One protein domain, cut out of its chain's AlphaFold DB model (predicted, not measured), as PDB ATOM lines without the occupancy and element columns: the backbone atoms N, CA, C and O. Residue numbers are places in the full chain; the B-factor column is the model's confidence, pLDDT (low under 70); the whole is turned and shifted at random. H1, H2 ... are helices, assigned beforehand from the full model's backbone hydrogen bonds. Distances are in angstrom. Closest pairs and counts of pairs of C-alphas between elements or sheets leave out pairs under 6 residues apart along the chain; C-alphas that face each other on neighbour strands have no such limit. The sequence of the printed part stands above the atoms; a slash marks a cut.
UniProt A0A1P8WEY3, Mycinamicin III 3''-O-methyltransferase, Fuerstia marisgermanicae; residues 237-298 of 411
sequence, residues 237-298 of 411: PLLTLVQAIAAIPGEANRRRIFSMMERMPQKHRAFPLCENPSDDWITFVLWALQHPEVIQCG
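This is residues 237 to 298 of the 411 residues of the protein "Mycinamicin III 3''-O-methyltransferase" of Fuerstia marisgermanicae (UniProt A0A1P8WEY3). Three helices, H1, H2 and H3, pack in a rounded triangle, with H2 and H3 crossing each other and the short H4 turning off at a corner from the end of H3. A wide loop, residues 263 to 278, leads from the end of H2 back to H3. The printed part has 62 residues with four named helices, H1 to H4 in order, and no named strand; the class is all helix. It is compact, with a radius of gyration of the C-alphas of 11.0 A and spans of 27 by 23 by 21 A.

Start at H2, residues 251 to 262, the longest helix. It touches H3, residues 279 to 289, at a steep tilt of 66 degrees, the same way; look at their closest C-alphas, Phe 258 and Ile 282, 6.6 A apart. With residues 254 to 257 alone, H2 only just touches H1, residues 237 to 246, with 3 pairs of C-alphas within 8 A; the closest are those of Ile 257 and Ala 246, 6.9 A. H1 and H2 form a helical hairpin, opposite ways at a shallow tilt of 28 degrees. H3 is the hub: it also touches H1, at a steep tilt of 39 degrees, opposite ways, closest at C-alphas Leu 286 and Ala 246, 5.4 A. H4, residues 292 to 297, only just touches H3, with 3 such pairs and only at the corner, about perpendicular at 89 degrees; C-alphas Ala 288 and Val 294 are closest, 5.8 A. H4 is apart from H1 and H2. Every O i to N i+4 pair is within hydrogen-bond range in H1, H3 and H4, and 7 of 8 in H2.

Find C-alpha 251 at (350.123, 348.048, 284.035); from there H2 runs 16.8 A. H1 begins at C-alpha 237, (373.007, 343.885, 292.167), and runs 14.2 A; H3 runs 15.2 A. H4 ends at C-alpha 297, (372.865, 339.998, 271.924).

The C-alphas farthest apart, Ala 252 and Cys 297, are 29.2 A apart. The printed part has no cut; the link from H2 to H3 is long, and the other two are tight. In the B-factor column, 30 residues are under 70, among them 264 to 273.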
ATOM      1  N   PRO A 237     374.039 343.677 291.147       66.38
ATOM      2  CA  PRO A 237     373.007 343.885 292.167       66.38
ATOM      3  C   PRO A 237     371.882 344.833 291.724       66.38
ATOM      4  O   PRO A 237     370.718 344.600 292.048       66.38
ATOM      5  N   LEU A 238     372.214 345.885 290.967       64.56
ATOM      6  CA  LEU A 238     371.240 346.832 290.425       64.56
ATOM      7  C   LEU A 238     370.399 346.171 289.331       64.56
ATOM      8  O   LEU A 238     369.178 346.304 289.344       64.56
ATOM      9  N   LEU A 239     371.030 345.406 288.436       66.31
ATOM     10  CA  LEU A 239     370.321 344.656 287.398       66.31
ATOM     11  C   LEU A 239     369.346 343.640 288.011       66.31
ATOM     12  O   LEU A 239     368.191 343.565 287.606       66.31
ATOM     13  N   THR A 240     369.778 342.918 289.045       68.88
ATOM     14  CA  THR A 240     368.931 341.983 289.794       68.88
ATOM     15  C   THR A 240     367.744 342.676 290.468       68.88
ATOM     16  O   THR A 240     366.633 342.144 290.457       68.88
ATOM     17  N   LEU A 241     367.947 343.872 291.028       67.88
ATOM     18  CA  LEU A 241     366.860 344.671 291.592       67.88
ATOM     19  C   LEU A 241     365.866 345.108 290.506       67.88
ATOM     20  O   LEU A 241     364.663 344.926 290.675       67.88
ATOM     21  N   VAL A 242     366.356 345.632 289.378       66.75
ATOM     22  CA  VAL A 242     365.519 346.040 288.237       66.75
ATOM     23  C   VAL A 242     364.725 344.852 287.689       66.75
ATOM     24  O   VAL A 242     363.529 344.985 287.449       66.75
ATOM     25  N   GLN A 243     365.337 343.672 287.581       71.69
ATOM     26  CA  GLN A 243     364.675 342.430 287.169       71.69
ATOM     27  C   GLN A 243     363.554 342.005 288.119       71.69
ATOM     28  O   GLN A 243     362.461 341.654 287.674       71.69
ATOM     29  N   ALA A 244     363.810 342.050 289.429       69.00
ATOM     30  CA  ALA A 244     362.802 341.737 290.436       69.00
ATOM     31  C   ALA A 244     361.618 342.711 290.369       69.00
ATOM     32  O   ALA A 244     360.465 342.299 290.482       69.00
ATOM     33  N   ILE A 245     361.911 343.993 290.150       68.19
ATOM     34  CA  ILE A 245     360.909 345.043 290.008       68.19
ATOM     35  C   ILE A 245     360.103 344.849 288.710       68.19
ATOM     36  O   ILE A 245     358.876 344.865 288.756       68.19
ATOM     37  N   ALA A 246     360.753 344.586 287.571       68.06
ATOM     38  CA  ALA A 246     360.102 344.359 286.276       68.06
ATOM     39  C   ALA A 246     359.150 343.144 286.271       68.06
ATOM     40  O   ALA A 246     358.199 343.105 285.490       68.06
ATOM     41  N   ALA A 247     359.367 342.171 287.164       70.31
ATOM     42  CA  ALA A 247     358.506 341.001 287.331       70.31
ATOM     43  C   ALA A 247     357.191 341.284 288.093       70.31
ATOM     44  O   ALA A 247     356.330 340.402 288.168       70.31
ATOM     45  N   ILE A 248     357.013 342.483 288.665       69.31
ATOM     46  CA  ILE A 248     355.797 342.852 289.400       69.31
ATOM     47  C   ILE A 248     354.619 343.007 288.415       69.31
ATOM     48  O   ILE A 248     354.698 343.803 287.476       69.31
ATOM     49  N   PRO A 249     353.499 342.284 288.611       63.56
ATOM     50  CA  PRO A 249     352.350 342.358 287.713       63.56
ATOM     51  C   PRO A 249     351.588 343.692 287.826       63.56
ATOM     52  O   PRO A 249     351.568 344.337 288.876       63.56
ATOM     53  N   GLY A 250     350.903 344.066 286.738       67.75
ATOM     54  CA  GLY A 250     349.997 345.220 286.659       67.75
ATOM     55  C   GLY A 250     350.553 346.405 285.858       67.75
ATOM     56  O   GLY A 250     351.673 346.853 286.086       67.75
ATOM     57  N   GLU A 251     349.746 346.949 284.945       66.25
ATOM     58  CA  GLU A 251     350.123 348.048 284.035       66.25
ATOM     59  C   GLU A 251     350.547 349.329 284.773       66.25
ATOM     60  O   GLU A 251     351.583 349.916 284.464       66.25
ATOM     61  N   ALA A 252     349.822 349.718 285.827       70.06
ATOM     62  CA  ALA A 252     350.166 350.892 286.636       70.06
ATOM     63  C   ALA A 252     351.539 350.765 287.325       70.06
ATOM     64  O   ALA A 252     352.226 351.766 287.547       70.06
ATOM     65  N   ASN A 253     351.959 349.538 287.648       71.88
ATOM     66  CA  ASN A 253     353.288 349.284 288.195       71.88
ATOM     67  C   ASN A 253     354.345 349.406 287.095       71.88
ATOM     68  O   ASN A 253     355.362 350.053 287.322       71.88
ATOM     69  N   ARG A 254     354.081 348.896 285.884       75.62
ATOM     70  CA  ARG A 254     355.010 348.981 284.744       75.62
ATOM     71  C   ARG A 254     355.426 350.414 284.421       75.62
ATOM     72  O   ARG A 254     356.621 350.686 284.361       75.62
ATOM     73  N   ARG A 255     354.474 351.352 284.326       78.44
ATOM     74  CA  ARG A 255     354.774 352.782 284.088       78.44
ATOM     75  C   ARG A 255     355.606 353.419 285.208       78.44
ATOM     76  O   ARG A 255     356.522 354.199 284.946       78.44
ATOM     77  N   ARG A 256     355.339 353.074 286.471       76.56
ATOM     78  CA  ARG A 256     356.128 353.573 287.616       76.56
ATOM     79  C   ARG A 256     357.560 353.047 287.594       76.56
ATOM     80  O   ARG A 256     358.489 353.787 287.894       76.56
ATOM     81  N   ILE A 257     357.731 351.783 287.228       73.12
ATOM     82  CA  ILE A 257     359.043 351.145 287.105       73.12
ATOM     83  C   ILE A 257     359.825 351.781 285.962       73.12
ATOM     84  O   ILE A 257     360.962 352.196 286.164       73.12
ATOM     85  N   PHE A 258     359.194 351.914 284.797       76.94
ATOM     86  CA  PHE A 258     359.803 352.528 283.625       76.94
ATOM     87  C   PHE A 258     360.258 353.966 283.912       76.94
ATOM     88  O   PHE A 258     361.436 354.271 283.776       76.94
ATOM     89  N   SER A 259     359.383 354.811 284.466       77.44
ATOM     90  CA  SER A 259     359.742 356.196 284.825       77.44
ATOM     91  C   SER A 259     360.839 356.306 285.894       77.44
ATOM     92  O   SER A 259     361.578 357.288 285.932       77.44
ATOM     93  N   MET A 260     360.985 355.310 286.775       73.44
ATOM     94  CA  MET A 260     362.131 355.235 287.685       73.44
ATOM     95  C   MET A 260     363.427 354.932 286.919       73.44
ATOM     96  O   MET A 260     364.467 355.509 287.235       73.44
ATOM     97  N   MET A 261     363.369 354.050 285.917       69.25
ATOM     98  CA  MET A 261     364.512 353.707 285.070       69.25
ATOM     99  C   MET A 261     364.958 354.872 284.183       69.25
ATOM    100  O   MET A 261     366.155 355.084 284.020       69.25
ATOM    101  N   GLU A 262     364.030 355.678 283.673       70.25
ATOM    102  CA  GLU A 262     364.355 356.857 282.857       70.25
ATOM    103  C   GLU A 262     365.119 357.939 283.623       70.25
ATOM    104  O   GLU A 262     365.895 358.691 283.039       70.25
ATOM    105  N   ARG A 263     364.981 357.975 284.953       71.62
ATOM    106  CA  ARG A 263     365.765 358.866 285.823       71.62
ATOM    107  C   ARG A 263     367.222 358.424 285.978       71.62
ATOM    108  O   ARG A 263     368.005 359.142 286.599       71.62
ATOM    109  N   MET A 264     367.603 357.257 285.453       66.56
ATOM    110  CA  MET A 264     368.999 356.833 285.431       66.56
ATOM    111  C   MET A 264     369.797 357.656 284.403       66.56
ATOM    112  O   MET A 264     369.289 357.968 283.320       66.56
ATOM    113  N   PRO A 265     371.068 357.999 284.692       65.00
ATOM    114  CA  PRO A 265     371.931 358.672 283.723       65.00
ATOM    115  C   PRO A 265     371.985 357.911 282.391       65.00
ATOM    116  O   PRO A 265     372.047 356.685 282.398       65.00
ATOM    117  N   GLN A 266     372.023 358.622 281.258       63.06
ATOM    118  CA  GLN A 266     372.002 358.023 279.908       63.06
ATOM    119  C   GLN A 266     373.083 356.957 279.693       63.06
ATOM    120  O   GLN A 266     372.814 355.928 279.093       63.06
ATOM    121  N   LYS A 267     374.273 357.144 280.279       61.00
ATOM    122  CA  LYS A 267     375.364 356.149 280.261       61.00
ATOM    123  C   LYS A 267     375.004 354.779 280.861       61.00
ATOM    124  O   LYS A 267     375.772 353.844 280.703       61.00
ATOM    125  N   HIS A 268     373.895 354.680 281.592       57.28
ATOM    126  CA  HIS A 268     373.391 353.459 282.225       57.28
ATOM    127  C   HIS A 268     372.077 352.971 281.595       57.28
ATOM    128  O   HIS A 268     371.416 352.096 282.151       57.28
ATOM    129  N   ARG A 269     371.664 353.548 280.459       58.78
ATOM    130  CA  ARG A 269     370.451 353.169 279.731       58.78
ATOM    131  C   ARG A 269     370.833 352.568 278.383       58.78
ATOM    132  O   ARG A 269     371.692 353.100 277.690       58.78
ATOM    133  N   ALA A 270     370.181 351.467 278.019       52.50
ATOM    134  CA  ALA A 270     370.312 350.869 276.689       52.50
ATOM    135  C   ALA A 270     369.378 351.501 275.648       52.50
ATOM    136  O   ALA A 270     369.560 351.276 274.461       52.50
ATOM    137  N   PHE A 271     368.414 352.310 276.094       62.12
ATOM    138  CA  PHE A 271     367.385 352.924 275.260       62.12
ATOM    139  C   PHE A 271     367.391 354.456 275.426       62.12
ATOM    140  O   PHE A 271     367.765 354.946 276.507       62.12
ATOM    141  N   PRO A 272     366.996 355.222 274.387       64.38
ATOM    142  CA  PRO A 272     366.830 356.675 274.477       64.38
ATOM    143  C   PRO A 272     365.790 357.066 275.546       64.38
ATOM    144  O   PRO A 272     365.065 356.218 276.063       64.38
ATOM    145  N   LEU A 273     365.778 358.342 275.959       69.25
ATOM    146  CA  LEU A 273     364.672 358.844 276.794       69.25
ATOM    147  C   LEU A 273     363.410 358.882 275.943       69.25
ATOM    148  O   LEU A 273     363.477 359.392 274.828       69.25
ATOM    149  N   CYS A 274     362.297 358.410 276.497       75.12
ATOM    150  CA  CYS A 274     360.994 358.554 275.875       75.12
ATOM    151  C   CYS A 274     360.136 359.446 276.774       75.12
ATOM    152  O   CYS A 274     359.855 359.102 277.916       75.12
ATOM    153  N   GLU A 275     359.704 360.608 276.300       76.44
ATOM    154  CA  GLU A 275     358.928 361.529 277.139       76.44
ATOM    155  C   GLU A 275     357.546 360.956 277.476       76.44
ATOM    156  O   GLU A 275     357.033 361.139 278.585       76.44
ATOM    157  N   ASN A 276     356.942 360.238 276.525       83.19
ATOM    158  CA  ASN A 276     355.630 359.619 276.680       83.19
ATOM    159  C   ASN A 276     355.562 358.250 275.974       83.19
ATOM    160  O   ASN A 276     354.913 358.129 274.935       83.19
ATOM    161  N   PRO A 277     356.225 357.220 276.522       84.00
ATOM    162  CA  PRO A 277     356.281 355.895 275.913       84.00
ATOM    163  C   PRO A 277     354.907 355.206 275.909       84.00
ATOM    164  O   PRO A 277     354.144 355.275 276.886       84.00
ATOM    165  N   SER A 278     354.608 354.472 274.836       85.00
ATOM    166  CA  SER A 278     353.452 353.578 274.783       85.00
ATOM    167  C   SER A 278     353.602 352.398 275.745       85.00
ATOM    168  O   SER A 278     354.702 352.005 276.145       85.00
ATOM    169  N   ASP A 279     352.478 351.773 276.098       83.56
ATOM    170  CA  ASP A 279     352.496 350.568 276.933       83.56
ATOM    171  C   ASP A 279     353.196 349.381 276.243       83.56
ATOM    172  O   ASP A 279     353.645 348.455 276.928       83.56
ATOM    173  N   ASP A 280     353.337 349.415 274.918       83.75
ATOM    174  CA  ASP A 280     353.948 348.359 274.100       83.75
ATOM    175  C   ASP A 280     355.457 348.415 274.235       83.75
ATOM    176  O   ASP A 280     356.083 347.406 274.568       83.75
ATOM    177  N   TRP A 281     356.006 349.622 274.101       84.00
ATOM    178  CA  TRP A 281     357.411 349.898 274.351       84.00
ATOM    179  C   TRP A 281     357.796 349.583 275.797       84.00
ATOM    180  O   TRP A 281     358.735 348.826 276.047       84.00
ATOM    181  N   ILE A 282     357.012 350.059 276.773       84.06
ATOM    182  CA  ILE A 282     357.245 349.751 278.192       84.06
ATOM    183  C   ILE A 282     357.224 348.237 278.423       84.06
ATOM    184  O   ILE A 282     358.060 347.696 279.149       84.06
ATOM    185  N   THR A 283     356.256 347.536 277.830       83.88
ATOM    186  CA  THR A 283     356.130 346.086 277.981       83.88
ATOM    187  C   THR A 283     357.323 345.354 277.384       83.88
ATOM    188  O   THR A 283     357.833 344.443 278.038       83.88
ATOM    189  N   PHE A 284     357.785 345.761 276.202       84.88
ATOM    190  CA  PHE A 284     358.975 345.202 275.572       84.88
ATOM    191  C   PHE A 284     360.219 345.419 276.435       84.88
ATOM    192  O   PHE A 284     360.886 344.449 276.786       84.88
ATOM    193  N   VAL A 285     360.486 346.654 276.868       81.19
ATOM    194  CA  VAL A 285     361.672 346.982 277.673       81.19
ATOM    195  C   VAL A 285     361.680 346.200 278.989       81.19
ATOM    196  O   VAL A 285     362.684 345.583 279.343       81.19
ATOM    197  N   LEU A 286     360.554 346.152 279.709       80.19
ATOM    198  CA  LEU A 286     360.451 345.388 280.959       80.19
ATOM    199  C   LEU A 286     360.566 343.877 280.751       80.19
ATOM    200  O   LEU A 286     361.028 343.175 281.652       80.19
ATOM    201  N   TRP A 287     360.137 343.373 279.597       83.00
ATOM    202  CA  TRP A 287     360.345 341.985 279.216       83.00
ATOM    203  C   TRP A 287     361.826 341.725 278.905       83.00
ATOM    204  O   TRP A 287     362.422 340.858 279.538       83.00
ATOM    205  N   ALA A 288     362.460 342.530 278.050       79.12
ATOM    206  CA  ALA A 288     363.873 342.407 277.693       79.12
ATOM    207  C   ALA A 288     364.790 342.469 278.929       79.12
ATOM    208  O   ALA A 288     365.722 341.682 279.055       79.12
ATOM    209  N   LEU A 289     364.478 343.315 279.916       75.50
ATOM    210  CA  LEU A 289     365.212 343.385 281.190       75.50
ATOM    211  C   LEU A 289     365.177 342.089 281.999       75.50
ATOM    212  O   LEU A 289     366.135 341.791 282.716       75.50
ATOM    213  N   GLN A 290     364.108 341.303 281.876       74.62
ATOM    214  CA  GLN A 290     364.005 339.982 282.499       74.62
ATOM    215  C   GLN A 290     364.782 338.896 281.744       74.62
ATOM    216  O   GLN A 290     364.938 337.800 282.287       74.62
ATOM    217  N   HIS A 291     365.280 339.204 280.544       76.06
ATOM    218  CA  HIS A 291     365.942 338.289 279.619       76.06
ATOM    219  C   HIS A 291     367.311 338.853 279.195       76.06
ATOM    220  O   HIS A 291     367.430 339.440 278.117       76.06
ATOM    221  N   PRO A 292     368.362 338.707 280.029       69.62
ATOM    222  CA  PRO A 292     369.702 339.233 279.749       69.62
ATOM    223  C   PRO A 292     370.252 338.877 278.365       69.62
ATOM    224  O   PRO A 292     370.973 339.674 277.777       69.62
ATOM    225  N   GLU A 293     369.895 337.707 277.836       69.44
ATOM    226  CA  GLU A 293     370.240 337.242 276.495       69.44
ATOM    227  C   GLU A 293     369.740 338.174 275.384       69.44
ATOM    228  O   GLU A 293     370.440 338.360 274.395       69.44
ATOM    229  N   VAL A 294     368.578 338.807 275.557       72.12
ATOM    230  CA  VAL A 294     368.025 339.777 274.601       72.12
ATOM    231  C   VAL A 294     368.863 341.050 274.626       72.12
ATOM    232  O   VAL A 294     369.297 341.537 273.587       72.12
ATOM    233  N   ILE A 295     369.178 341.530 275.828       63.88
ATOM    234  CA  ILE A 295     369.945 342.762 276.040       63.88
ATOM    235  C   ILE A 295     371.404 342.621 275.584       63.88
ATOM    236  O   ILE A 295     371.977 343.553 275.028       63.88
ATOM    237  N   GLN A 296     372.026 341.466 275.829       58.88
ATOM    238  CA  GLN A 296     373.438 341.228 275.516       58.88
ATOM    239  C   GLN A 296     373.694 340.941 274.031       58.88
ATOM    240  O   GLN A 296     374.833 341.052 273.579       58.88
ATOM    241  N   CYS A 297     372.674 340.540 273.269       52.25
ATOM    242  CA  CYS A 297     372.865 339.998 271.924       52.25
ATOM    243  C   CYS A 297     372.811 341.038 270.791       52.25
ATOM    244  O   CYS A 297     373.290 340.755 269.687       52.25
ATOM    245  N   GLY A 298     372.206 342.206 270.991       54.25
ATOM    246  CA  GLY A 298     371.641 342.919 269.845       54.25
ATOM    247  C   GLY A 298     372.099 344.345 269.657       54.25
ATOM    248  O   GLY A 298     372.866 344.633 268.740       54.25
TER     249      GLY A 298